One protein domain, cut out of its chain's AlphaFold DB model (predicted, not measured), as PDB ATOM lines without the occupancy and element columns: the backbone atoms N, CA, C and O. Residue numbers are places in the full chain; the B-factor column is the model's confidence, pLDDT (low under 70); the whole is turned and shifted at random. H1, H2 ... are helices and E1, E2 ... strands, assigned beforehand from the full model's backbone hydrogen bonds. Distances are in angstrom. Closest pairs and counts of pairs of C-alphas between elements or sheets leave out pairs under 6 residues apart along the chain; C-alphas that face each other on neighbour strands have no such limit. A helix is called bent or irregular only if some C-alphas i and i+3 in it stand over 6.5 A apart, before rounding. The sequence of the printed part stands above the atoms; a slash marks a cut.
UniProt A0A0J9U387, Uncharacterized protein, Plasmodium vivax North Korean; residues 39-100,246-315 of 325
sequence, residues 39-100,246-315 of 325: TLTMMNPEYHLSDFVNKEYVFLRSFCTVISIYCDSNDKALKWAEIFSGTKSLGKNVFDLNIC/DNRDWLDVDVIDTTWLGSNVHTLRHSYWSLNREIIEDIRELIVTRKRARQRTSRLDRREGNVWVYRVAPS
ATOM      1  N   THR A  39     -29.671  13.788 -11.388       90.62
ATOM      2  CA  THR A  39     -30.645  14.548 -12.176       90.62
ATOM      3  C   THR A  39     -31.840  14.915 -11.310       90.62
ATOM      4  O   THR A  39     -32.376  14.048 -10.617       90.62
ATOM      5  N   LEU A  40     -32.320  16.149 -11.429       93.44
ATOM      6  CA  LEU A  40     -33.561  16.607 -10.818       93.44
ATOM      7  C   LEU A  40     -34.547  16.988 -11.920       93.44
ATOM      8  O   LEU A  40     -34.302  17.912 -12.691       93.44
ATOM      9  N   THR A  41     -35.668  16.274 -11.988       94.06
ATOM     10  CA  THR A  41     -36.745  16.566 -12.938       94.06
ATOM     11  C   THR A  41     -37.990  17.006 -12.188       94.06
ATOM     12  O   THR A  41     -38.502  16.274 -11.343       94.06
ATOM     13  N   MET A  42     -38.484  18.198 -12.505       93.25
ATOM     14  CA  MET A  42     -39.705  18.760 -11.939       93.25
ATOM     15  C   MET A  42     -40.762  18.890 -13.032       93.25
ATOM     16  O   MET A  42     -40.472  19.360 -14.127       93.25
ATOM     17  N   MET A  43     -41.991  18.477 -12.734       90.38
ATOM     18  CA  MET A  43     -43.100  18.445 -13.690       90.38
ATOM     19  C   MET A  43     -44.226  19.334 -13.169       90.38
ATOM     20  O   MET A  43     -44.739  19.072 -12.081       90.38
ATOM     21  N   ASN A  44     -44.552  20.400 -13.908       89.19
ATOM     22  CA  ASN A  44     -45.465  21.475 -13.500       89.19
ATOM     23  C   ASN A  44     -45.267  21.876 -12.026       89.19
ATOM     24  O   ASN A  44     -46.192  21.756 -11.214       89.19
ATOM     25  N   PRO A  45     -44.049  22.307 -11.635       91.81
ATOM     26  CA  PRO A  45     -43.762  22.597 -10.243       91.81
ATOM     27  C   PRO A  45     -44.628  23.740  -9.710       91.81
ATOM     28  O   PRO A  45     -44.548  24.888 -10.151       91.81
ATOM     29  N   GLU A  46     -45.413  23.427  -8.687       89.69
ATOM     30  CA  GLU A  46     -46.073  24.426  -7.857       89.69
ATOM     31  C   GLU A  46     -45.074  24.921  -6.803       89.69
ATOM     32  O   GLU A  46     -44.915  24.314  -5.739       89.69
ATOM     33  N   TYR A  47     -44.357  25.990  -7.144       92.56
ATOM     34  CA  TYR A  47     -43.426  26.698  -6.268       92.56
ATOM     35  C   TYR A  47     -43.358  28.179  -6.657       92.56
ATOM     36  O   TYR A  47     -43.683  28.524  -7.796       92.56
ATOM     37  N   HIS A  48     -42.949  29.056  -5.741       92.81
ATOM     38  CA  HIS A  48     -42.807  30.482  -6.035       92.81
ATOM     39  C   HIS A  48     -41.603  30.712  -6.953       92.81
ATOM     40  O   HIS A  48     -40.480  30.323  -6.636       92.81
ATOM     41  N   LEU A  49     -41.836  31.357  -8.097       92.31
ATOM     42  CA  LEU A  49     -40.805  31.602  -9.106       92.31
ATOM     43  C   LEU A  49     -39.626  32.411  -8.539       92.31
ATOM     44  O   LEU A  49     -38.474  32.045  -8.748       92.31
ATOM     45  N   SER A  50     -39.911  33.489  -7.802       90.69
ATOM     46  CA  SER A  50     -38.886  34.367  -7.223       90.69
ATOM     47  C   SER A  50     -37.997  33.639  -6.219       90.69
ATOM     48  O   SER A  50     -36.780  33.805  -6.235       90.69
ATOM     49  N   ASP A  51     -38.594  32.813  -5.361       91.88
ATOM     50  CA  ASP A  51     -37.855  32.070  -4.338       91.88
ATOM     51  C   ASP A  51     -36.977  30.998  -4.982       91.88
ATOM     52  O   ASP A  51     -35.845  30.777  -4.550       91.88
ATOM     53  N   PHE A  52     -37.466  30.383  -6.063       93.50
ATOM     54  CA  PHE A  52     -36.681  29.430  -6.831       93.50
ATOM     55  C   PHE A  52     -35.444  30.077  -7.453       93.50
ATOM     56  O   PHE A  52     -34.338  29.592  -7.247       93.50
ATOM     57  N   VAL A  53     -35.625  31.178  -8.189       91.00
ATOM     58  CA  VAL A  53     -34.530  31.863  -8.897       91.00
ATOM     59  C   VAL A  53     -33.466  32.366  -7.921       91.00
ATOM     60  O   VAL A  53     -32.278  32.198  -8.176       91.00
ATOM     61  N   ASN A  54     -33.886  32.948  -6.793       89.00
ATOM     62  CA  ASN A  54     -32.973  33.631  -5.877       89.00
ATOM     63  C   ASN A  54     -32.299  32.707  -4.854       89.00
ATOM     64  O   ASN A  54     -31.198  33.015  -4.406       89.00
ATOM     65  N   LYS A  55     -32.963  31.623  -4.430       89.12
ATOM     66  CA  LYS A  55     -32.493  30.774  -3.321       89.12
ATOM     67  C   LYS A  55     -32.339  29.318  -3.744       89.12
ATOM     68  O   LYS A  55     -31.234  28.780  -3.721       89.12
ATOM     69  N   GLU A  56     -33.439  28.687  -4.155       92.25
ATOM     70  CA  GLU A  56     -33.463  27.229  -4.341       92.25
ATOM     71  C   GLU A  56     -32.615  26.764  -5.518       92.25
ATOM     72  O   GLU A  56     -32.041  25.684  -5.464       92.25
ATOM     73  N   TYR A  57     -32.511  27.557  -6.585       91.56
ATOM     74  CA  TYR A  57     -31.701  27.192  -7.739       91.56
ATOM     75  C   TYR A  57     -30.233  27.009  -7.350       91.56
ATOM     76  O   TYR A  57     -29.647  25.980  -7.675       91.56
ATOM     77  N   VAL A  58     -29.655  27.977  -6.627       90.25
ATOM     78  CA  VAL A  58     -28.250  27.928  -6.194       90.25
ATOM     79  C   VAL A  58     -28.021  26.728  -5.276       90.25
ATOM     80  O   VAL A  58     -27.059  25.988  -5.463       90.25
ATOM     81  N   PHE A  59     -28.948  26.496  -4.344       92.19
ATOM     82  CA  PHE A  59     -28.916  25.346  -3.449       92.19
ATOM     83  C   PHE A  59     -28.988  24.012  -4.205       92.19
ATOM     84  O   PHE A  59     -28.120  23.166  -4.050       92.19
ATOM     85  N   LEU A  60     -29.975  23.812  -5.078       91.56
ATOM     86  CA  LEU A  60     -30.103  22.571  -5.847       91.56
ATOM     87  C   LEU A  60     -28.915  22.344  -6.784       91.56
ATOM     88  O   LEU A  60     -28.530  21.199  -7.046       91.56
ATOM     89  N   ARG A  61     -28.337  23.433  -7.297       89.38
ATOM     90  CA  ARG A  61     -27.218  23.380  -8.228       89.38
ATOM     91  C   ARG A  61     -25.929  22.880  -7.585       89.38
ATOM     92  O   ARG A  61     -25.109  22.341  -8.319       89.38
ATOM     93  N   SER A  62     -25.754  22.989  -6.266       90.12
ATOM     94  CA  SER A  62     -24.585  22.415  -5.582       90.12
ATOM     95  C   SER A  62     -24.640  20.887  -5.469       90.12
ATOM     96  O   SER A  62     -23.602  20.255  -5.282       90.12
ATOM     97  N   PHE A  63     -25.822  20.278  -5.624       89.69
ATOM     98  CA  PHE A  63     -26.012  18.825  -5.538       89.69
ATOM     99  C   PHE A  63     -26.207  18.156  -6.894       89.69
ATOM    100  O   PHE A  63     -25.828  17.000  -7.059       89.69
ATOM    101  N   CYS A  64     -26.817  18.852  -7.857       86.94
ATOM    102  CA  CYS A  64     -27.238  18.264  -9.122       86.94
ATOM    103  C   CYS A  64     -26.820  19.103 -10.337       86.94
ATOM    104  O   CYS A  64     -27.136  20.287 -10.444       86.94
ATOM    105  N   THR A  65     -26.187  18.454 -11.320       85.31
ATOM    106  CA  THR A  65     -25.719  19.101 -12.561       85.31
ATOM    107  C   THR A  65     -26.810  19.277 -13.614       85.31
ATOM    108  O   THR A  65     -26.708  20.146 -14.482       85.31
ATOM    109  N   VAL A  66     -27.833  18.416 -13.602       89.69
ATOM    110  CA  VAL A  66     -28.902  18.412 -14.611       89.69
ATOM    111  C   VAL A  66     -30.236  18.665 -13.933       89.69
ATOM    112  O   VAL A  66     -30.817  17.765 -13.328       89.69
ATOM    113  N   ILE A  67     -30.723  19.897 -14.049       93.69
ATOM    114  CA  ILE A  67     -32.048  20.291 -13.575       93.69
ATOM    115  C   ILE A  67     -32.925  20.507 -14.805       93.69
ATOM    116  O   ILE A  67     -32.590  21.309 -15.679       93.69
ATOM    117  N   SER A  68     -34.035  19.782 -14.881       94.81
ATOM    118  CA  SER A  68     -35.019  19.924 -15.951       94.81
ATOM    119  C   SER A  68     -36.385  20.239 -15.365       94.81
ATOM    120  O   SER A  68     -36.866  19.545 -14.467       94.81
ATOM    121  N   ILE A  69     -37.016  21.288 -15.878       95.12
ATOM    122  CA  ILE A  69     -38.332  21.737 -15.448       95.12
ATOM    123  C   ILE A  69     -39.261  21.672 -16.638       95.12
ATOM    124  O   ILE A  69     -39.058  22.363 -17.629       95.12
ATOM    125  N   TYR A  70     -40.297  20.860 -16.530       93.75
ATOM    126  CA  TYR A  70     -41.355  20.853 -17.511       93.75
ATOM    127  C   TYR A  70     -42.455  21.802 -17.051       93.75
ATOM    128  O   TYR A  70     -42.948  21.689 -15.924       93.75
ATOM    129  N   CYS A  71     -42.814  22.723 -17.933       92.38
ATOM    130  CA  CYS A  71     -43.744  23.804 -17.664       92.38
ATOM    131  C   CYS A  71     -44.938  23.749 -18.616       92.38
ATOM    132  O   CYS A  71     -44.814  23.341 -19.774       92.38
ATOM    133  N   ASP A  72     -46.077  24.232 -18.137       89.88
ATOM    134  CA  ASP A  72     -47.294  24.418 -18.917       89.88
ATOM    135  C   ASP A  72     -47.926  25.768 -18.548       89.88
ATOM    136  O   ASP A  72     -48.479  25.956 -17.462       89.88
ATOM    137  N   SER A  73     -47.864  26.734 -19.468       89.19
ATOM    138  CA  SER A  73     -48.476  28.050 -19.268       89.19
ATOM    139  C   SER A  73     -50.010  28.011 -19.275       89.19
ATOM    140  O   SER A  73     -50.649  28.944 -18.773       89.19
ATOM    141  N   ASN A  74     -50.610  26.944 -19.812       86.56
ATOM    142  CA  ASN A  74     -52.054  26.719 -19.846       86.56
ATOM    143  C   ASN A  74     -52.573  25.933 -18.629       86.56
ATOM    144  O   ASN A  74     -53.788  25.708 -18.532       86.56
ATOM    145  N   ASP A  75     -51.708  25.579 -17.672       85.25
ATOM    146  CA  ASP A  75     -52.111  24.862 -16.466       85.25
ATOM    147  C   ASP A  75     -53.079  25.716 -15.624       85.25
ATOM    148  O   ASP A  75     -52.755  26.768 -15.053       85.25
ATOM    149  N   LYS A  76     -54.328  25.247 -15.552       85.69
ATOM    150  CA  LYS A  76     -55.404  25.924 -14.825       85.69
ATOM    151  C   LYS A  76     -55.184  25.867 -13.318       85.69
ATOM    152  O   LYS A  76     -55.540  26.827 -12.640       85.69
ATOM    153  N   ALA A  77     -54.639  24.769 -12.797       84.44
ATOM    154  CA  ALA A  77     -54.404  24.609 -11.370       84.44
ATOM    155  C   ALA A  77     -53.324  25.589 -10.903       84.44
ATOM    156  O   ALA A  77     -53.553  26.327  -9.946       84.44
ATOM    157  N   LEU A  78     -52.217  25.694 -11.645       87.00
ATOM    158  CA  LEU A  78     -51.177  26.686 -11.358       87.00
ATOM    159  C   LEU A  78     -51.707  28.116 -11.491       87.00
ATOM    160  O   LEU A  78     -51.420  28.961 -10.649       87.00
ATOM    161  N   LYS A  79     -52.563  28.395 -12.483       87.62
ATOM    162  CA  LYS A  79     -53.213  29.709 -12.605       87.62
ATOM    163  C   LYS A  79     -54.069  30.059 -11.386       87.62
ATOM    164  O   LYS A  79     -54.040  31.207 -10.953       87.62
ATOM    165  N   TRP A  80     -54.827  29.108 -10.842       87.06
ATOM    166  CA  TRP A  80     -55.557  29.328  -9.591       87.06
ATOM    167  C   TRP A  80     -54.603  29.520  -8.413       87.06
ATOM    168  O   TRP A  80     -54.804  30.449  -7.635       87.06
ATOM    169  N   ALA A  81     -53.546  28.712  -8.312       86.06
ATOM    170  CA  ALA A  81     -52.543  28.832  -7.256       86.06
ATOM    171  C   ALA A  81     -51.873  30.218  -7.238       86.06
ATOM    172  O   ALA A  81     -51.707  30.791  -6.163       86.06
ATOM    173  N   GLU A  82     -51.564  30.800  -8.401       90.94
ATOM    174  CA  GLU A  82     -51.058  32.179  -8.498       90.94
ATOM    175  C   GLU A  82     -52.072  33.219  -8.017       90.94
ATOM    176  O   GLU A  82     -51.698  34.168  -7.334       90.94
ATOM    177  N   ILE A  83     -53.357  33.048  -8.347       89.69
ATOM    178  CA  ILE A  83     -54.419  33.971  -7.917       89.69
ATOM    179  C   ILE A  83     -54.582  33.938  -6.393       89.69
ATOM    180  O   ILE A  83     -54.723  34.990  -5.778       89.69
ATOM    181  N   PHE A  84     -54.551  32.750  -5.781       88.31
ATOM    182  CA  PHE A  84     -54.676  32.611  -4.329       88.31
ATOM    183  C   PHE A  84     -53.414  33.047  -3.581       88.31
ATOM    184  O   PHE A  84     -53.519  33.638  -2.510       88.31
ATOM    185  N   SER A  85     -52.235  32.771  -4.139       87.56
ATOM    186  CA  SER A  85     -50.956  33.090  -3.492       87.56
ATOM    187  C   SER A  85     -50.477  34.516  -3.774       87.56
ATOM    188  O   SER A  85     -49.554  34.984  -3.116       87.56
ATOM    189  N   GLY A  86     -51.029  35.187  -4.791       89.62
ATOM    190  CA  GLY A  86     -50.600  36.516  -5.238       89.62
ATOM    191  C   GLY A  86     -49.203  36.561  -5.871       89.62
ATOM    192  O   GLY A  86     -48.663  37.641  -6.093       89.62
ATOM    193  N   THR A  87     -48.595  35.409  -6.150       90.69
ATOM    194  CA  THR A  87     -47.201  35.277  -6.601       90.69
ATOM    195  C   THR A  87     -47.118  34.412  -7.851       90.69
ATOM    196  O   THR A  87     -47.954  33.538  -8.072       90.69
ATOM    197  N   LYS A  88     -46.098  34.656  -8.680       92.56
ATOM    198  CA  LYS A  88     -45.838  33.872  -9.894       92.56
ATOM    199  C   LYS A  88     -45.412  32.444  -9.544       92.56
ATOM    200  O   LYS A  88     -44.551  32.237  -8.688       92.56
ATOM    201  N   SER A  89     -45.981  31.474 -10.248       92.25
ATOM    202  CA  SER A  89     -45.692  30.049 -10.099       92.25
ATOM    203  C   SER A  89     -44.605  29.594 -11.072       92.25
ATOM    204  O   SER A  89     -44.605  29.958 -12.249       92.25
ATOM    205  N   LEU A  90     -43.678  28.772 -10.591       93.12
ATOM    206  CA  LEU A  90     -42.541  28.275 -11.360       93.12
ATOM    207  C   LEU A  90     -42.983  27.506 -12.616       93.12
ATOM    208  O   LEU A  90     -42.537  27.814 -13.714       93.12
ATOM    209  N   GLY A  91     -43.909  26.553 -12.473       90.56
ATOM    210  CA  GLY A  91     -44.334  25.675 -13.570       90.56
ATOM    211  C   GLY A  91     -45.164  26.340 -14.671       90.56
ATOM    212  O   GLY A  91     -45.381  25.725 -15.709       90.56
ATOM    213  N   LYS A  92     -45.631  27.578 -14.471       90.88
ATOM    214  CA  LYS A  92     -46.434  28.314 -15.459       90.88
ATOM    215  C   LYS A  92     -45.619  29.363 -16.221       90.88
ATOM    216  O   LYS A  92     -45.897  29.629 -17.393       90.88
ATOM    217  N   ASN A  93     -44.632  29.976 -15.563       92.56
ATOM    218  CA  ASN A  93     -43.843  31.084 -16.107       92.56
ATOM    219  C   ASN A  93     -42.580  30.559 -16.805       92.56
ATOM    220  O   ASN A  93     -41.487  30.564 -16.248       92.56
ATOM    221  N   VAL A  94     -42.751  30.116 -18.051       92.00
ATOM    222  CA  VAL A  94     -41.718  29.459 -18.871       92.00
ATOM    223  C   VAL A  94     -40.495  30.355 -19.134       92.00
ATOM    224  O   VAL A  94     -39.367  29.877 -19.114       92.00
ATOM    225  N   PHE A  95     -40.705  31.654 -19.366       90.25
ATOM    226  CA  PHE A  95     -39.662  32.583 -19.838       90.25
ATOM    227  C   PHE A  95     -38.998  33.410 -18.736       90.25
ATOM    228  O   PHE A  95     -38.119  34.222 -19.025       90.25
ATOM    229  N   ASP A  96     -39.402  33.215 -17.483       88.19
ATOM    230  CA  ASP A  96     -38.973  34.061 -16.366       88.19
ATOM    231  C   ASP A  96     -37.868  33.402 -15.513       88.19
ATOM    232  O   ASP A  96     -37.531  33.895 -14.440       88.19
ATOM    233  N   LEU A  97     -37.278  32.293 -15.979       88.62
ATOM    234  CA  LEU A  97     -36.139  31.622 -15.335       88.62
ATOM    235  C   LEU A  97     -34.801  32.271 -15.711       88.62
ATOM    236  O   LEU A  97     -33.889  31.640 -16.252       88.62
ATOM    237  N   ASN A  98     -34.714  33.563 -15.418       86.69
ATOM    238  CA  ASN A  98     -33.549  34.406 -15.620       86.69
ATOM    239  C   ASN A  98     -33.339  35.327 -14.409       86.69
ATOM    240  O   ASN A  98     -34.263  35.605 -13.646       86.69
ATOM    241  N   ILE A  99     -32.106  35.789 -14.234       81.62
ATOM    242  CA  ILE A  99     -31.741  36.779 -13.229       81.62
ATOM    243  C   ILE A  99     -32.004  38.160 -13.845       81.62
ATOM    244  O   ILE A  99     -31.312  38.589 -14.772       81.62
ATOM    245  N   CYS A 100     -33.024  38.867 -13.352       59.19
ATOM    246  CA  CYS A 100     -33.259  40.260 -13.731       59.19
ATOM    247  C   CYS A 100     -32.135  41.148 -13.173       59.19
ATOM    248  O   CYS A 100     -31.971  41.252 -11.961       59.19
ATOM    249  N   ASP A 246     -30.769  38.635 -26.895       66.12
ATOM    250  CA  ASP A 246     -31.256  38.478 -25.536       66.12
ATOM    251  C   ASP A 246     -30.219  38.981 -24.526       66.12
ATOM    252  O   ASP A 246     -29.093  38.493 -24.482       66.12
ATOM    253  N   ASN A 247     -30.605  39.968 -23.718       71.44
ATOM    254  CA  ASN A 247     -29.750  40.572 -22.691       71.44
ATOM    255  C   ASN A 247     -29.974  39.966 -21.293       71.44
ATOM    256  O   ASN A 247     -29.400  40.457 -20.316       71.44
ATOM    257  N   ARG A 248     -30.846  38.956 -21.174       78.31
ATOM    258  CA  ARG A 248     -31.165  38.301 -19.901       78.31
ATOM    259  C   ARG A 248     -30.104  37.277 -19.516       78.31
ATOM    260  O   ARG A 248     -29.613  36.521 -20.353       78.31
ATOM    261  N   ASP A 249     -29.839  37.198 -18.217       83.94
ATOM    262  CA  ASP A 249     -28.954  36.189 -17.645       83.94
ATOM    263  C   ASP A 249     -29.776  34.947 -17.291       83.94
ATOM    264  O   ASP A 249     -30.370  34.844 -16.218       83.94
ATOM    265  N   TRP A 250     -29.872  34.016 -18.233       87.12
ATOM    266  CA  TRP A 250     -30.620  32.774 -18.057       87.12
ATOM    267  C   TRP A 250     -29.965  31.841 -17.039       87.12
ATOM    268  O   TRP A 250     -28.745  31.672 -17.031       87.12
ATOM    269  N   LEU A 251     -30.784  31.174 -16.220       89.19
ATOM    270  CA  LEU A 251     -30.300  30.121 -15.326       89.19
ATOM    271  C   LEU A 251     -29.898  28.873 -16.126       89.19
ATOM    272  O   LEU A 251     -30.556  28.536 -17.117       89.19
ATOM    273  N   ASP A 252     -28.880  28.136 -15.663       89.69
ATOM    274  CA  ASP A 252     -28.476  26.854 -16.262       89.69
ATOM    275  C   ASP A 252     -29.421  25.714 -15.839       89.69
ATOM    276  O   ASP A 252     -29.069  24.799 -15.090       89.69
ATOM    277  N   VAL A 253     -30.656  25.802 -16.327       91.75
ATOM    278  CA  VAL A 253     -31.761  24.862 -16.119       91.75
ATOM    279  C   VAL A 253     -32.412  24.594 -17.464       91.75
ATOM    280  O   VAL A 253     -32.634  25.522 -18.228       91.75
ATOM    281  N   ASP A 254     -32.769  23.349 -17.755       94.44
ATOM    282  CA  ASP A 254     -33.499  23.036 -18.982       94.44
ATOM    283  C   ASP A 254     -35.005  23.233 -18.755       94.44
ATOM    284  O   ASP A 254     -35.624  22.456 -18.028       94.44
ATOM    285  N   VAL A 255     -35.604  24.250 -19.378       95.12
ATOM    286  CA  VAL A 255     -37.050  24.503 -19.300       95.12
ATOM    287  C   VAL A 255     -37.733  23.890 -20.515       95.12
ATOM    288  O   VAL A 255     -37.497  24.319 -21.639       95.12
ATOM    289  N   ILE A 256     -38.577  22.884 -20.311       94.75
ATOM    290  CA  ILE A 256     -39.325  22.212 -21.375       94.75
ATOM    291  C   ILE A 256     -40.754  22.753 -21.384       94.75
ATOM    292  O   ILE A 256     -41.550  22.466 -20.492       94.75
ATOM    293  N   ASP A 257     -41.076  23.547 -22.397       91.94
ATOM    294  CA  ASP A 257     -42.399  24.118 -22.613       91.94
ATOM    295  C   ASP A 257     -43.329  23.078 -23.254       91.94
ATOM    296  O   ASP A 257     -43.156  22.654 -24.400       91.94
ATOM    297  N   THR A 258     -44.334  22.665 -22.486       89.94
ATOM    298  CA  THR A 258     -45.358  21.690 -22.886       89.94
ATOM    299  C   THR A 258     -46.706  22.334 -23.216       89.94
ATOM    300  O   THR A 258     -47.650  21.626 -23.553       89.94
ATOM    301  N   THR A 259     -46.788  23.670 -23.206       86.00
ATOM    302  CA  THR A 259     -48.031  24.457 -23.336       86.00
ATOM    303  C   THR A 259     -48.850  24.128 -24.589       86.00
ATOM    304  O   THR A 259     -50.082  24.176 -24.570       86.00
ATOM    305  N   TRP A 260     -48.167  23.820 -25.695       80.31
ATOM    306  CA  TRP A 260     -48.781  23.534 -26.999       80.31
ATOM    307  C   TRP A 260     -48.960  22.045 -27.279       80.31
ATOM    308  O   TRP A 260     -49.520  21.670 -28.311       80.31
ATOM    309  N   LEU A 261     -48.482  21.185 -26.382       80.75
ATOM    310  CA  LEU A 261     -48.591  19.754 -26.560       80.75
ATOM    311  C   LEU A 261     -50.025  19.320 -26.225       80.75
ATOM    312  O   LEU A 261     -50.546  19.623 -25.152       80.75
ATOM    313  N   GLY A 262     -50.681  18.622 -27.156       68.25
ATOM    314  CA  GLY A 262     -52.071  18.194 -26.979       68.25
ATOM    315  C   GLY A 262     -52.251  17.370 -25.702       68.25
ATOM    316  O   GLY A 262     -51.454  16.478 -25.431       68.25
ATOM    317  N   SER A 263     -53.271  17.662 -24.894       66.50
ATOM    318  CA  SER A 263     -53.511  16.906 -23.660       66.50
ATOM    319  C   SER A 263     -54.234  15.592 -23.962       66.50
ATOM    320  O   SER A 263     -55.384  15.593 -24.399       66.50
ATOM    321  N   ASN A 264     -53.579  14.462 -23.688       61.25
ATOM    322  CA  ASN A 264     -54.143  13.129 -23.930       61.25
ATOM    323  C   ASN A 264     -55.170  12.684 -22.869       61.25
ATOM    324  O   ASN A 264     -55.826  11.653 -23.027       61.25
ATOM    325  N   VAL A 265     -55.328  13.437 -21.774       56.31
ATOM    326  CA  VAL A 265     -56.179  13.071 -20.627       56.31
ATOM    327  C   VAL A 265     -57.283  14.112 -20.415       56.31
ATOM    328  O   VAL A 265     -57.400  14.776 -19.395       56.31
ATOM    329  N   HIS A 266     -58.124  14.252 -21.428       51.50
ATOM    330  CA  HIS A 266     -59.437  14.884 -21.373       51.50
ATOM    331  C   HIS A 266     -60.354  14.350 -20.248       51.50
ATOM    332  O   HIS A 266     -60.580  13.147 -20.123       51.50
ATOM    333  N   THR A 267     -60.874  15.301 -19.454       50.47
ATOM    334  CA  THR A 267     -62.098  15.312 -18.608       50.47
ATOM    335  C   THR A 267     -62.351  14.217 -17.561       50.47
ATOM    336  O   THR A 267     -63.097  14.483 -16.623       50.47
ATOM    337  N   LEU A 268     -61.751  13.031 -17.657       48.59
ATOM    338  CA  LEU A 268     -62.029  11.885 -16.778       48.59
ATOM    339  C   LEU A 268     -61.069  11.754 -15.590       48.59
ATOM    340  O   LEU A 268     -61.360  11.018 -14.649       48.59
ATOM    341  N   ARG A 269     -59.921  12.439 -15.608       53.62
ATOM    342  CA  ARG A 269     -58.953  12.414 -14.505       53.62
ATOM    343  C   ARG A 269     -58.671  13.832 -14.031       53.62
ATOM    344  O   ARG A 269     -58.417  14.716 -14.837       53.62
ATOM    345  N   HIS A 270     -58.633  14.031 -12.716       55.16
ATOM    346  CA  HIS A 270     -58.215  15.289 -12.079       55.16
ATOM    347  C   HIS A 270     -56.692  15.528 -12.152       55.16
ATOM    348  O   HIS A 270     -56.134  16.232 -11.314       55.16
ATOM    349  N   SER A 271     -56.002  14.920 -13.122       53.81
ATOM    350  CA  SER A 271     -54.579  15.136 -13.359       53.81
ATOM    351  C   SER A 271     -54.434  16.062 -14.557       53.81
ATOM    352  O   SER A 271     -54.814  15.705 -15.668       53.81
ATOM    353  N   TYR A 272     -53.909  17.260 -14.309       60.12
ATOM    354  CA  TYR A 272     -53.630  18.263 -15.339       60.12
ATOM    355  C   TYR A 272     -52.322  17.984 -16.093       60.12
ATOM    356  O   TYR A 272     -51.968  18.729 -16.998       60.12
ATOM    357  N   TRP A 273     -51.611  16.905 -15.746       68.06
ATOM    358  CA  TRP A 273     -50.373  16.529 -16.410       68.06
ATOM    359  C   TRP A 273     -50.634  15.710 -17.680       68.06
ATOM    360  O   TRP A 273     -51.248  14.639 -17.637       68.06
ATOM    361  N   SER A 274     -50.121  16.189 -18.813       68.44
ATOM    362  CA  SER A 274     -50.254  15.518 -20.107       68.44
ATOM    363  C   SER A 274     -49.347  14.282 -20.191       68.44
ATOM    364  O   SER A 274     -48.128  14.379 -20.322       68.44
ATOM    365  N   LEU A 275     -49.942  13.086 -20.137       74.25
ATOM    366  CA  LEU A 275     -49.249  11.808 -20.358       74.25
ATOM    367  C   LEU A 275     -49.090  11.530 -21.857       74.25
ATOM    368  O   LEU A 275     -49.733  10.651 -22.435       74.25
ATOM    369  N   ASN A 276     -48.232  12.317 -22.495       81.69
ATOM    370  CA  ASN A 276     -47.968  12.206 -23.921       81.69
ATOM    371  C   ASN A 276     -46.764  11.306 -24.167       81.69
ATOM    372  O   ASN A 276     -45.793  11.358 -23.416       81.69
ATOM    373  N   ARG A 277     -46.812  10.504 -25.239       85.06
ATOM    374  CA  ARG A 277     -45.692   9.639 -25.636       85.06
ATOM    375  C   ARG A 277     -44.389  10.432 -25.737       85.06
ATOM    376  O   ARG A 277     -43.381   9.983 -25.211       85.06
ATOM    377  N   GLU A 278     -44.459  11.622 -26.322       87.25
ATOM    378  CA  GLU A 278     -43.330  12.545 -26.468       87.25
ATOM    379  C   GLU A 278     -42.686  12.886 -25.125       87.25
ATOM    380  O   GLU A 278     -41.485  12.707 -24.963       87.25
ATOM    381  N   ILE A 279     -43.492  13.259 -24.126       89.06
ATOM    382  CA  ILE A 279     -43.013  13.557 -22.770       89.06
ATOM    383  C   ILE A 279     -42.384  12.320 -22.125       89.06
ATOM    384  O   ILE A 279     -41.330  12.407 -21.504       89.06
ATOM    385  N   ILE A 280     -43.025  11.155 -22.245       90.00
ATOM    386  CA  ILE A 280     -42.543   9.930 -21.597       90.00
ATOM    387  C   ILE A 280     -41.236   9.438 -22.226       90.00
ATOM    388  O   ILE A 280     -40.316   9.046 -21.504       90.00
ATOM    389  N   GLU A 281     -41.132   9.453 -23.554       90.19
ATOM    390  CA  GLU A 281     -39.890   9.109 -24.247       90.19
ATOM    391  C   GLU A 281     -38.770  10.097 -23.929       90.19
ATOM    392  O   GLU A 281     -37.626   9.675 -23.757       90.19
ATOM    393  N   ASP A 282     -39.100  11.379 -23.798       92.06
ATOM    394  CA  ASP A 282     -38.143  12.424 -23.459       92.06
ATOM    395  C   ASP A 282     -37.605  12.281 -22.030       92.06
ATOM    396  O   ASP A 282     -36.391  12.269 -21.819       92.06
ATOM    397  N   ILE A 283     -38.487  12.054 -21.050       92.06
ATOM    398  CA  ILE A 283     -38.099  11.752 -19.663       92.06
ATOM    399  C   ILE A 283     -37.240  10.484 -19.615       92.06
ATOM    400  O   ILE A 283     -36.229  10.444 -18.914       92.06
ATOM    401  N   ARG A 284     -37.602   9.445 -20.381       92.62
ATOM    402  CA  ARG A 284     -36.797   8.221 -20.475       92.62
ATOM    403  C   ARG A 284     -35.400   8.520 -21.013       92.62
ATOM    404  O   ARG A 284     -34.425   8.037 -20.443       92.62
ATOM    405  N   GLU A 285     -35.287   9.288 -22.094       90.44
ATOM    406  CA  GLU A 285     -33.990   9.673 -22.650       90.44
ATOM    407  C   GLU A 285     -33.181  10.503 -21.649       90.44
ATOM    408  O   GLU A 285     -31.997  10.223 -21.459       90.44
ATOM    409  N   LEU A 286     -33.807  11.455 -20.956       91.12
ATOM    410  CA  LEU A 286     -33.168  12.271 -19.925       91.12
ATOM    411  C   LEU A 286     -32.605  11.411 -18.785       91.12
ATOM    412  O   LEU A 286     -31.446  11.572 -18.422       91.12
ATOM    413  N   ILE A 287     -33.377  10.460 -18.256       90.62
ATOM    414  CA  ILE A 287     -32.935   9.600 -17.145       90.62
ATOM    415  C   ILE A 287     -31.819   8.643 -17.590       90.62
ATOM    416  O   ILE A 287     -30.826   8.467 -16.881       90.62
ATOM    417  N   VAL A 288     -31.969   8.020 -18.764       91.56
ATOM    418  CA  VAL A 288     -31.033   6.993 -19.253       91.56
ATOM    419  C   VAL A 288     -29.730   7.612 -19.749       91.56
ATOM    420  O   VAL A 288     -28.650   7.133 -19.418       91.56
ATOM    421  N   THR A 289     -29.823   8.663 -20.562       89.06
ATOM    422  CA  THR A 289     -28.659   9.252 -21.240       89.06
ATOM    423  C   THR A 289     -28.077  10.442 -20.495       89.06
ATOM    424  O   THR A 289     -26.922  10.789 -20.732       89.06
ATOM    425  N   ARG A 290     -28.864  11.080 -19.614       89.19
ATOM    426  CA  ARG A 290     -28.494  12.300 -18.874       89.19
ATOM    427  C   ARG A 290     -28.125  13.467 -19.786       89.19
ATOM    428  O   ARG A 290     -27.442  14.402 -19.373       89.19
ATOM    429  N   LYS A 291     -28.582  13.415 -21.039       88.69
ATOM    430  CA  LYS A 291     -28.371  14.466 -22.026       88.69
ATOM    431  C   LYS A 291     -29.222  15.685 -21.697       88.69
ATOM    432  O   LYS A 291     -30.434  15.584 -21.495       88.69
ATOM    433  N   ARG A 292     -28.586  16.856 -21.727       90.31
ATOM    434  CA  ARG A 292     -29.271  18.152 -21.608       90.31
ATOM    435  C   ARG A 292     -30.238  18.345 -22.775       90.31
ATOM    436  O   ARG A 292     -30.069  17.736 -23.832       90.31
ATOM    437  N   ALA A 293     -31.217  19.230 -22.622       90.31
ATOM    438  CA  ALA A 293     -32.188  19.541 -23.677       90.31
ATOM    439  C   ALA A 293     -31.517  19.925 -25.008       90.31
ATOM    440  O   ALA A 293     -31.890  19.410 -26.059       90.31
ATOM    441  N   ARG A 294     -30.415  20.686 -24.950       87.44
ATOM    442  CA  ARG A 294     -29.589  21.039 -26.120       87.44
ATOM    443  C   ARG A 294     -29.037  19.847 -26.900       87.44
ATOM    444  O   ARG A 294     -28.757  19.976 -28.082       87.44
ATOM    445  N   GLN A 295     -28.832  18.709 -26.249       88.69
ATOM    446  CA  GLN A 295     -28.294  17.499 -26.876       88.69
ATOM    447  C   GLN A 295     -29.401  16.571 -27.399       88.69
ATOM    448  O   GLN A 295     -29.104  15.623 -28.123       88.69
ATOM    449  N   ARG A 296     -30.666  16.838 -27.053       89.06
ATOM    450  CA  ARG A 296     -31.857  16.078 -27.468       89.06
ATOM    451  C   ARG A 296     -32.509  16.706 -28.710       89.06
ATOM    452  O   ARG A 296     -33.730  16.815 -28.814       89.06
ATOM    453  N   THR A 297     -31.676  17.107 -29.674       85.50
ATOM    454  CA  THR A 297     -32.065  17.857 -30.887       85.50
ATOM    455  C   THR A 297     -32.950  17.079 -31.857       85.50
ATOM    456  O   THR A 297     -33.462  17.658 -32.810       85.50
ATOM    457  N   SER A 298     -33.131  15.771 -31.667       84.50
ATOM    458  CA  SER A 298     -34.070  14.973 -32.458       84.50
ATOM    459  C   SER A 298     -35.530  15.281 -32.111       84.50
ATOM    460  O   SER A 298     -36.380  15.201 -32.993       84.50
ATOM    461  N   ARG A 299     -35.813  15.657 -30.855       85.69
ATOM    462  CA  ARG A 299     -37.173  15.877 -30.329       85.69
ATOM    463  C   ARG A 299     -37.436  17.314 -29.903       85.69
ATOM    464  O   ARG A 299     -38.573  17.767 -29.999       85.69
ATOM    465  N   LEU A 300     -36.412  18.003 -29.409       90.69
ATOM    466  CA  LEU A 300     -36.543  19.338 -28.845       90.69
ATOM    467  C   LEU A 300     -35.918  20.389 -29.751       90.69
ATOM    468  O   LEU A 300     -34.804  20.217 -30.249       90.69
ATOM    469  N   ASP A 301     -36.623  21.506 -29.881       89.31
ATOM    470  CA  ASP A 301     -36.119  22.734 -30.470       89.31
ATOM    471  C   ASP A 301     -35.933  23.814 -29.422       89.31
ATOM    472  O   ASP A 301     -36.743  23.974 -28.508       89.31
ATOM    473  N   ARG A 302     -34.858  24.586 -29.577       87.44
ATOM    474  CA  ARG A 302     -34.617  25.750 -28.733       87.44
ATOM    475  C   ARG A 302     -35.579  26.853 -29.143       87.44
ATOM    476  O   ARG A 302     -35.530  27.321 -30.278       87.44
ATOM    477  N   ARG A 303     -36.419  27.292 -28.211       84.88
ATOM    478  CA  ARG A 303     -37.319  28.425 -28.436       84.88
ATOM    479  C   ARG A 303     -36.606  29.729 -28.116       84.88
ATOM    480  O   ARG A 303     -36.491  30.579 -28.989       84.88
ATOM    481  N   GLU A 304     -36.117  29.867 -26.887       84.31
ATOM    482  CA  GLU A 304     -35.529  31.104 -26.367       84.31
ATOM    483  C   GLU A 304     -34.696  30.804 -25.120       84.31
ATOM    484  O   GLU A 304     -35.142  30.035 -24.278       84.31
ATOM    485  N   GLY A 305     -33.503  31.390 -24.971       85.75
ATOM    486  CA  GLY A 305     -32.726  31.242 -23.737       85.75
ATOM    487  C   GLY A 305     -32.502  29.784 -23.331       85.75
ATOM    488  O   GLY A 305     -31.884  29.018 -24.077       85.75
ATOM    489  N   ASN A 306     -33.016  29.414 -22.159       90.50
ATOM    490  CA  ASN A 306     -32.986  28.060 -21.607       90.50
ATOM    491  C   ASN A 306     -34.284  27.248 -21.848       90.50
ATOM    492  O   ASN A 306     -34.449  26.163 -21.287       90.50
ATOM    493  N   VAL A 307     -35.175  27.753 -22.706       92.06
ATOM    494  CA  VAL A 307     -36.494  27.198 -23.033       92.06
ATOM    495  C   VAL A 307     -36.469  26.367 -24.315       92.06
ATOM    496  O   VAL A 307     -35.990  26.804 -25.368       92.06
ATOM    497  N   TRP A 308     -37.079  25.188 -24.237       93.00
ATOM    498  CA  TRP A 308     -37.142  24.171 -25.279       93.00
ATOM    499  C   TRP A 308     -38.582  23.728 -25.518       93.00
ATOM    500  O   TRP A 308     -39.361  23.611 -24.578       93.00
ATOM    501  N   VAL A 309     -38.933  23.453 -26.770       91.12
ATOM    502  CA  VAL A 309     -40.264  22.998 -27.194       91.12
ATOM    503  C   VAL A 309     -40.165  21.685 -27.959       91.12
ATOM    504  O   VAL A 309     -39.160  21.413 -28.611       91.12
ATOM    505  N   TYR A 310     -41.220  20.877 -27.911       90.19
ATOM    506  CA  TYR A 310     -41.302  19.645 -28.693       90.19
ATOM    507  C   TYR A 310     -41.520  19.912 -30.185       90.19
ATOM    508  O   TYR A 310     -42.382  20.705 -30.564       90.19
ATOM    509  N   ARG A 311     -40.807  19.165 -31.032       85.06
ATOM    510  CA  ARG A 311     -41.002  19.093 -32.488       85.06
ATOM    511  C   ARG A 311     -42.209  18.231 -32.846       85.06
ATOM    512  O   ARG A 311     -42.083  17.175 -33.460       85.06
ATOM    513  N   VAL A 312     -43.388  18.665 -32.427       77.38
ATOM    514  CA  VAL A 312     -44.637  17.940 -32.668       77.38
ATOM    515  C   VAL A 312     -45.524  18.789 -33.555       77.38
ATOM    516  O   VAL A 312     -45.683  19.988 -33.328       77.38
ATOM    517  N   ALA A 313     -46.103  18.160 -34.578       67.75
ATOM    518  CA  ALA A 313     -47.090  18.818 -35.410       67.75
ATOM    519  C   ALA A 313     -48.275  19.273 -34.533       67.75
ATOM    520  O   ALA A 313     -48.754  18.492 -33.705       67.75
ATOM    521  N   PRO A 314     -48.758  20.518 -34.688       63.72
ATOM    522  CA  PRO A 314     -49.975  20.979 -34.037       63.72
ATOM    523  C   PRO A 314     -51.108  19.954 -34.145       63.72
ATOM    524  O   PRO A 314     -51.339  19.392 -35.211       63.72
ATOM    525  N   SER A 315     -51.872  19.765 -33.069       60.53
ATOM    526  CA  SER A 315     -52.953  18.765 -33.001       60.53
ATOM    527  C   SER A 315     -54.050  18.923 -34.065       60.53
ATOM    528  O   SER A 315     -54.815  17.992 -34.306       60.53
TER     529      SER A 315
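This is residues 39 to 100 and 246 to 315 of the 325 residues of an uncharacterized protein of Plasmodium vivax North Korean (UniProt A0A0J9U387). A strongly twisted sheet of five strands runs through the middle, with H3 covering part of one face, while H1 only grazes the sheet, near E1 and E2, with its residues 57 to 63. H2 lies farther off, past the residue 71 end of E2, and the long loop of residues 258 to 276 reaches as far as 24 A from the mean of all C-alphas. The printed part has 132 residues, with the elements E1, H1, E2, H2, E3, H3, E4, E5 along the chain, and under half of the residues are in these three helices and five strands. The sheet, in the order E1, E2, E3, E5, E4, is mixed, and the class is mixed, helices and strands. The whole is compact, with a radius of gyration of the C-alphas of 14.5 A and spans of 38 by 37 by 28 A.

E1, residues 39 to 43, is an edge strand, parallel to E2, residues 66 to 71, with N 40 and O 66 2.9 A apart. H1, residues 49 to 63, stands between them in the chain, a strand-helix-strand unit, two parallel neighbour strands with a helix between, whose crossover is right-handed. H1 only grazes the sheet, with its residues 57 to 63; its closest C-alphas to E2 are those of Arg 61 and Ile 67, 7.8 A apart. H2, residues 76 to 85, is not on the sheet and is apart from H1. E3, residues 254 to 257, is parallel to E2, with N 69 and O 254 2.8 A apart. H3, residues 277 to 289, is on one face of the sheet, making two layers, a helix layer and a sheet, at a height over the sheet of 8.7 A. Its closest C-alphas to E1 are those of Ile 287 and Thr 39, 7.4 A apart. E4, residues 300 to 304, and E5, residues 307 to 310, form an antiparallel hairpin, with N 301 and O 309 2.8 A apart. E5 is parallel to E3, with N 308 and O 255 2.8 A apart. Every O i to N i+4 pair is within hydrogen-bond range in H2 and H3, and 8 of 11 are in H1.

E1 begins at C-alpha 39, (-30.645, 14.548, -12.176). H1 is 19.9 A long and irregular, but only just: C-alphas 54 and 57 are 6.8 A apart. E2 is 16.1 A, H2 14.1 A and H3 17.6 A long. E5 ends at C-alpha 310, (-41.302, 19.645, -28.693).

Residues 101 to 245 are not printed, and C-alphas 100 and 246 are 12.1 A apart across this cut. The link from E3 to H3 is long. The two C-alphas farthest apart are those of Asn 247 and Leu 268, 43.6 A. The mean pLDDT of the printed part is 85.1; it is under 70 at residues 100, 246, 262 to 274 and 313 to 315.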